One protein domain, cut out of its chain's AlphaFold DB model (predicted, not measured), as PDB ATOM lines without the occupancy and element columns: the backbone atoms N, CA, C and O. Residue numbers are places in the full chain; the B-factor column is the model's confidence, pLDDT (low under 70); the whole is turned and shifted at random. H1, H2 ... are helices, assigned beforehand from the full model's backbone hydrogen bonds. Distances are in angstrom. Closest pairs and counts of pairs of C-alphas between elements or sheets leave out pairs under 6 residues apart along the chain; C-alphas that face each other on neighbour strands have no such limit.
ATOM      1  N   ALA A  16      42.804 -26.418  16.290       89.81
ATOM      2  CA  ALA A  16      44.197 -26.043  16.066       89.81
ATOM      3  C   ALA A  16      44.472 -25.589  14.622       89.81
ATOM      4  O   ALA A  16      45.308 -24.709  14.418       89.81
ATOM      5  N   ASP A  17      43.769 -26.154  13.635       89.56
ATOM      6  CA  ASP A  17      43.888 -25.722  12.241       89.56
ATOM      7  C   ASP A  17      43.279 -24.321  12.074       89.56
ATOM      8  O   ASP A  17      43.934 -23.435  11.534       89.56
ATOM      9  N   TYR A  18      42.096 -24.080  12.657       87.12
ATOM     10  CA  TYR A  18      41.436 -22.770  12.616       87.12
ATOM     11  C   TYR A  18      42.284 -21.651  13.240       87.12
ATOM     12  O   TYR A  18      42.510 -20.612  12.617       87.12
ATOM     13  N   VAL A  19      42.797 -21.863  14.456       89.56
ATOM     14  CA  VAL A  19      43.663 -20.878  15.127       89.56
ATOM     15  C   VAL A  19      44.995 -20.728  14.393       89.56
ATOM     16  O   VAL A  19      45.498 -19.615  14.246       89.56
ATOM     17  N   GLY A  20      45.555 -21.830  13.893       91.25
ATOM     18  CA  GLY A  20      46.780 -21.812  13.101       91.25
ATOM     19  C   GLY A  20      46.651 -20.951  11.844       91.25
ATOM     20  O   GLY A  20      47.549 -20.163  11.553       91.25
ATOM     21  N   ASP A  21      45.532 -21.047  11.131       89.25
ATOM     22  CA  ASP A  21      45.300 -20.292   9.900       89.25
ATOM     23  C   ASP A  21      45.015 -18.808  10.158       89.25
ATOM     24  O   ASP A  21      45.436 -17.961   9.365       89.25
ATOM     25  N   ILE A  22      44.425 -18.463  11.310       88.50
ATOM     26  CA  ILE A  22      44.357 -17.073  11.791       88.50
ATOM     27  C   ILE A  22      45.766 -16.511  12.013       88.50
ATOM     28  O   ILE A  22      46.098 -15.445  11.494       88.50
ATOM     29  N   LEU A  23      46.622 -17.230  12.747       90.50
ATOM     30  CA  LEU A  23      47.980 -16.769  13.063       90.50
ATOM     31  C   LEU A  23      48.872 -16.651  11.822       90.50
ATOM     32  O   LEU A  23      49.776 -15.819  11.781       90.50
ATOM     33  N   ARG A  24      48.614 -17.468  10.798       91.12
ATOM     34  CA  ARG A  24      49.297 -17.400   9.497       91.12
ATOM     35  C   ARG A  24      48.747 -16.301   8.583       91.12
ATOM     36  O   ARG A  24      49.306 -16.096   7.510       91.12
ATOM     37  N   GLY A  25      47.660 -15.629   8.968       86.81
ATOM     38  CA  GLY A  25      46.974 -14.640   8.135       86.81
ATOM     39  C   GLY A  25      46.229 -15.240   6.939       86.81
ATOM     40  O   GLY A  25      45.819 -14.503   6.048       86.81
ATOM     41  N   ALA A  26      46.052 -16.565   6.905       86.56
ATOM     42  CA  ALA A  26      45.257 -17.249   5.888       86.56
ATOM     43  C   ALA A  26      43.752 -17.085   6.151       86.56
ATOM     44  O   ALA A  26      42.960 -17.134   5.213       86.56
ATOM     45  N   GLN A  27      43.380 -16.843   7.413       83.38
ATOM     46  CA  GLN A  27      42.016 -16.562   7.827       83.38
ATOM     47  C   GLN A  27      41.877 -15.122   8.355       83.38
ATOM     48  O   GLN A  27      42.578 -14.735   9.292       83.38
ATOM     49  N   PRO A  28      40.967 -14.310   7.796       82.50
ATOM     50  CA  PRO A  28      40.742 -12.943   8.254       82.50
ATOM     51  C   PRO A  28      40.005 -12.897   9.600       82.50
ATOM     52  O   PRO A  28      39.003 -13.575   9.810       82.50
ATOM     53  N   ILE A  29      40.486 -12.034  10.499       77.81
ATOM     54  CA  ILE A  29      40.017 -11.936  11.894       77.81
ATOM     55  C   ILE A  29      38.727 -11.104  12.024       77.81
ATOM     56  O   ILE A  29      37.924 -11.343  12.918       77.81
ATOM     57  N   ASN A  30      38.495 -10.156  11.108       73.38
ATOM     58  CA  ASN A  30      37.412  -9.165  11.204       73.38
ATOM     59  C   ASN A  30      36.287  -9.388  10.180       73.38
ATOM     60  O   ASN A  30      35.702  -8.432   9.671       73.38
ATOM     61  N   GLN A  31      36.004 -10.637   9.814       77.12
ATOM     62  CA  GLN A  31      34.862 -10.929   8.950       77.12
ATOM     63  C   GLN A  31      33.556 -10.937   9.740       77.12
ATOM     64  O   GLN A  31      33.489 -11.490  10.832       77.12
ATOM     65  N   LEU A  32      32.500 -10.380   9.133       73.44
ATOM     66  CA  LEU A  32      31.133 -10.412   9.669       73.44
ATOM     67  C   LEU A  32      30.659 -11.839   9.971       73.44
ATOM     68  O   LEU A  32      29.965 -12.067  10.956       73.44
ATOM     69  N   VAL A  33      31.038 -12.792   9.118       78.31
ATOM     70  CA  VAL A  33      30.746 -14.213   9.300       78.31
ATOM     71  C   VAL A  33      32.035 -14.991   9.045       78.31
ATOM     72  O   VAL A  33      32.491 -15.018   7.900       78.31
ATOM     73  N   PRO A  34      32.646 -15.609  10.070       80.38
ATOM     74  CA  PRO A  34      33.868 -16.377   9.886       80.38
ATOM     75  C   PRO A  34      33.584 -17.667   9.103       80.38
ATOM     76  O   PRO A  34      32.648 -18.411   9.410       80.38
ATOM     77  N   GLN A  35      34.405 -17.937   8.085       81.56
ATOM     78  CA  GLN A  35      34.244 -19.085   7.186       81.56
ATOM     79  C   GLN A  35      35.417 -20.050   7.326       81.56
ATOM     80  O   GLN A  35      36.470 -19.823   6.746       81.56
ATOM     81  N   HIS A  36      35.266 -21.125   8.093       86.31
ATOM     82  CA  HIS A  36      36.301 -22.153   8.198       86.31
ATOM     83  C   HIS A  36      35.654 -23.529   8.362       86.31
ATOM     84  O   HIS A  36      34.685 -23.619   9.116       86.31
ATOM     85  N   PRO A  37      36.175 -24.599   7.732       86.62
ATOM     86  CA  PRO A  37      35.582 -25.934   7.820       86.62
ATOM     87  C   PRO A  37      35.370 -26.419   9.262       86.62
ATOM     88  O   PRO A  37      34.311 -26.951   9.556       86.62
ATOM     89  N   TYR A  38      36.305 -26.116  10.177       86.62
ATOM     90  CA  TYR A  38      36.161 -26.403  11.620       86.62
ATOM     91  C   TYR A  38      34.849 -25.866  12.200       86.62
ATOM     92  O   TYR A  38      34.219 -26.528  13.014       86.62
ATOM     93  N   LEU A  39      34.422 -24.669  11.783       85.62
ATOM     94  CA  LEU A  39      33.224 -24.035  12.324       85.62
ATOM     95  C   LEU A  39      31.947 -24.777  11.940       85.62
ATOM     96  O   LEU A  39      30.961 -24.590  12.630       85.62
ATOM     97  N   ASN A  40      31.952 -25.600  10.889       84.31
ATOM     98  CA  ASN A  40      30.789 -26.413  10.520       84.31
ATOM     99  C   ASN A  40      30.591 -27.595  11.480       84.31
ATOM    100  O   ASN A  40      29.474 -28.077  11.633       84.31
ATOM    101  N   ASP A  41      31.668 -28.032  12.136       82.44
ATOM    102  CA  ASP A  41      31.670 -29.181  13.042       82.44
ATOM    103  C   ASP A  41      31.527 -28.755  14.519       82.44
ATOM    104  O   ASP A  41      31.464 -29.604  15.412       82.44
ATOM    105  N   VAL A  42      31.478 -27.444  14.807       81.12
ATOM    106  CA  VAL A  42      31.277 -26.916  16.164       81.12
ATOM    107  C   VAL A  42      29.806 -27.091  16.567       81.12
ATOM    108  O   VAL A  42      28.924 -26.502  15.939       81.12
ATOM    109  N   PRO A  43      29.507 -27.840  17.646       78.12
ATOM    110  CA  PRO A  43      28.140 -27.969  18.136       78.12
ATOM    111  C   PRO A  43      27.554 -26.600  18.500       78.12
ATOM    112  O   PRO A  43      28.262 -25.754  19.043       78.12
ATOM    113  N   LEU A  44      26.257 -26.397  18.244       80.88
ATOM    114  CA  LEU A  44      25.514 -25.161  18.557       80.88
ATOM    115  C   LEU A  44      25.959 -23.912  17.776       80.88
ATOM    116  O   LEU A  44      25.428 -22.828  18.012       80.88
ATOM    117  N   ILE A  45      26.889 -24.031  16.825       83.00
ATOM    118  CA  ILE A  45      27.369 -22.881  16.048       83.00
ATOM    119  C   ILE A  45      26.247 -22.206  15.257       83.00
ATOM    120  O   ILE A  45      26.217 -20.981  15.176       83.00
ATOM    121  N   ASP A  46      25.303 -22.978  14.718       79.19
ATOM    122  CA  ASP A  46      24.170 -22.447  13.961       79.19
ATOM    123  C   ASP A  46      23.203 -21.682  14.865       79.19
ATOM    124  O   ASP A  46      22.723 -20.613  14.493       79.19
ATOM    125  N   GLU A  47      22.978 -22.170  16.086       80.19
ATOM    126  CA  GLU A  47      22.159 -21.482  17.082       80.19
ATOM    127  C   GLU A  47      22.831 -20.184  17.545       80.19
ATOM    128  O   GLU A  47      22.202 -19.125  17.546       80.19
ATOM    129  N   LEU A  48      24.133 -20.229  17.843       80.94
ATOM    130  CA  LEU A  48      24.921 -19.045  18.189       80.94
ATOM    131  C   LEU A  48      24.935 -18.023  17.048       80.94
ATOM    132  O   LEU A  48      24.817 -16.822  17.296       80.94
ATOM    133  N   ARG A  49      25.045 -18.474  15.793       81.25
ATOM    134  CA  ARG A  49      24.939 -17.604  14.615       81.25
ATOM    135  C   ARG A  49      23.566 -16.962  14.543       81.25
ATOM    136  O   ARG A  49      23.490 -15.757  14.339       81.25
ATOM    137  N   HIS A  50      22.499 -17.729  14.739       81.62
ATOM    138  CA  HIS A  50      21.139 -17.209  14.677       81.62
ATOM    139  C   HIS A  50      20.878 -16.154  15.761       81.62
ATOM    140  O   HIS A  50      20.369 -15.081  15.458       81.62
ATOM    141  N   GLN A  51      21.303 -16.414  17.002       80.62
ATOM    142  CA  GLN A  51      21.137 -15.486  18.127       80.62
ATOM    143  C   GLN A  51      21.923 -14.177  17.957       80.62
ATOM    144  O   GLN A  51      21.472 -13.132  18.418       80.62
ATOM    145  N   ASN A  52      23.086 -14.224  17.301       76.00
ATOM    146  CA  ASN A  52      23.960 -13.060  17.122       76.00
ATOM    147  C   ASN A  52      23.822 -12.384  15.744       76.00
ATOM    148  O   ASN A  52      24.515 -11.403  15.470       76.00
ATOM    149  N   THR A  53      22.951 -12.882  14.859       79.69
ATOM    150  CA  THR A  53      22.713 -12.267  13.546       79.69
ATOM    151  C   THR A  53      21.624 -11.208  13.651       79.69
ATOM    152  O   THR A  53      20.473 -11.503  13.962       79.69
ATOM    153  N   HIS A  54      21.966  -9.962  13.324       76.25
ATOM    154  CA  HIS A  54      20.999  -8.870  13.240       76.25
ATOM    155  C   HIS A  54      20.544  -8.653  11.796       76.25
ATOM    156  O   HIS A  54      21.341  -8.322  10.917       76.25
ATOM    157  N   HIS A  55      19.241  -8.791  11.550       76.75
ATOM    158  CA  HIS A  55      18.635  -8.439  10.270       76.75
ATOM    159  C   HIS A  55      18.317  -6.941  10.236       76.75
ATOM    160  O   HIS A  55      17.512  -6.452  11.026       76.75
ATOM    161  N   VAL A  56      18.942  -6.209   9.312       76.56
ATOM    162  CA  VAL A  56      18.680  -4.780   9.093       76.56
ATOM    163  C   VAL A  56      17.879  -4.619   7.808       76.56
ATOM    164  O   VAL A  56      18.308  -5.066   6.747       76.56
ATOM    165  N   ILE A  57      16.723  -3.962   7.895       78.88
ATOM    166  CA  ILE A  57      15.915  -3.593   6.730       78.88
ATOM    167  C   ILE A  57      16.037  -2.082   6.533       78.88
ATOM    168  O   ILE A  57      15.727  -1.298   7.429       78.88
ATOM    169  N   LEU A  58      16.490  -1.674   5.346       80.38
ATOM    170  CA  LEU A  58      16.561  -0.273   4.938       80.38
ATOM    171  C   LEU A  58      15.218   0.141   4.337       80.38
ATOM    172  O   LEU A  58      14.807  -0.379   3.301       80.38
ATOM    173  N   LEU A  59      14.542   1.083   4.990       86.75
ATOM    174  CA  LEU A  59      13.255   1.618   4.549       86.75
ATOM    175  C   LEU A  59      13.379   3.102   4.215       86.75
ATOM    176  O   LEU A  59      14.152   3.836   4.833       86.75
ATOM    177  N   THR A  60      12.567   3.564   3.266       88.06
ATOM    178  CA  THR A  60      12.348   4.999   3.075       88.06
ATOM    179  C   THR A  60      11.541   5.561   4.249       88.06
ATOM    180  O   THR A  60      10.791   4.833   4.903       88.06
ATOM    181  N   LEU A  61      11.666   6.867   4.516       86.81
ATOM    182  CA  LEU A  61      10.970   7.522   5.635       86.81
ATOM    183  C   LEU A  61       9.448   7.322   5.596       86.81
ATOM    184  O   LEU A  61       8.827   7.180   6.646       86.81
ATOM    185  N   ASP A  62       8.863   7.309   4.399       90.06
ATOM    186  CA  ASP A  62       7.430   7.078   4.197       90.06
ATOM    187  C   ASP A  62       7.014   5.670   4.653       90.06
ATOM    188  O   ASP A  62       6.093   5.503   5.453       90.06
ATOM    189  N   VAL A  63       7.779   4.657   4.238       85.44
ATOM    190  CA  VAL A  63       7.515   3.256   4.579       85.44
ATOM    191  C   VAL A  63       7.769   2.995   6.066       85.44
ATOM    192  O   VAL A  63       6.953   2.347   6.716       85.44
ATOM    193  N   ALA A  64       8.841   3.545   6.640       85.69
ATOM    194  CA  ALA A  64       9.157   3.383   8.061       85.69
ATOM    195  C   ALA A  64       8.043   3.931   8.972       85.69
ATOM    196  O   ALA A  64       7.623   3.248   9.905       85.69
ATOM    197  N   LYS A  65       7.509   5.120   8.659       84.88
ATOM    198  CA  LYS A  65       6.403   5.738   9.413       84.88
ATOM    199  C   LYS A  65       5.133   4.891   9.405       84.88
ATOM    200  O   LYS A  65       4.398   4.882  10.388       84.88
ATOM    201  N   LYS A  66       4.877   4.173   8.309       84.00
ATOM    202  CA  LYS A  66       3.717   3.284   8.179       84.00
ATOM    203  C   LYS A  66       3.813   2.056   9.092       84.00
ATOM    204  O   LYS A  66       2.787   1.591   9.575       84.00
ATOM    205  N   TYR A  67       5.023   1.550   9.334       77.38
ATOM    206  CA  TYR A  67       5.262   0.395  10.208       77.38
ATOM    207  C   TYR A  67       5.458   0.765  11.687       77.38
ATOM    208  O   TYR A  67       5.225  -0.077  12.542       77.38
ATOM    209  N   SER A  68       5.847   2.006  12.009       69.62
ATOM    210  CA  SER A  68       6.067   2.453  13.395       69.62
ATOM    211  C   SER A  68       4.805   2.913  14.137       69.62
ATOM    212  O   SER A  68       4.905   3.332  15.284       69.62
ATOM    213  N   ALA A  69       3.647   2.935  13.474       62.44
ATOM    214  CA  ALA A  69       2.384   3.445  14.019       62.44
ATOM    215  C   ALA A  69       1.406   2.336  14.466       62.44
ATOM    216  O   ALA A  69       0.217   2.613  14.624       62.44
TER     217      ALA A  69
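What this domain is: This is residues 16 to 69 of the 70 residues of the protein "Inner membrane protein yafU" of Escherichia coli (UniProt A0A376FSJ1). Four short helices are strung along an extended chain like beads on a thread, with no packed core: at one end H1, the long link of residues 24 to 36 and H2 make a wide open loop, and H3 follows it. From H3 a stretched link, residues 53 to 60, runs out to H4 at the far end. The printed part has 54 residues with four named helices, H1, H2, H3 and H4 along the chain, and no named strand; the class is all helix, with 27 residues in helices. The whole is extended, a rod with a radius of gyration of the C-alphas of 17.6 A, spanning 51 by 24 by 11 A.

Where its parts are: H1 and H3 are the longest helices by residues, with 8 each. H1, residues 16 to 23, is 10.5 A long and begins with C-alpha 16 at (44.197, -26.043, 16.066). H3, residues 45 to 52, is also 10.5 A long and ends with C-alpha 52 at (23.960, -13.060, 17.122). H2 is residues 37 to 40, 5.5 A. H4, residues 61 to 67, is 10.2 A long and ends with C-alpha 67 at (5.262, 0.395, 10.208).

How they stand to each other: H1 and H2 are close but not clearly touching; their closest C-alphas, those of Tyr 18 and Tyr 38, are 6.5 A apart. H2 and H3 are close but not clearly touching, with the C-alphas of Leu 39 and Ile 45 closest at 7.0 A. H1 and H3 are apart, and H4 is apart from H1, H2 and H3. In H1, H3 and H4 every O i to N i+4 pair is within hydrogen-bond range; H2 is too short for such a pair.

The domain as a whole: The two C-alphas farthest apart, those of Arg 24 and Ala 69, are 51.5 A apart. The printed part has no cut. The link from H1 to H2 is long, with 13 residues; that from H2 to H3 is tight and that from H3 to H4 short. Residues 40 to 48, of which 45 to 48 belong to H3, stand free, as do residues 60 to 66, of which 61 to 66 belong to H4. The mean pLDDT of the printed part is 82.5, and residues 68 to 69 are under 70.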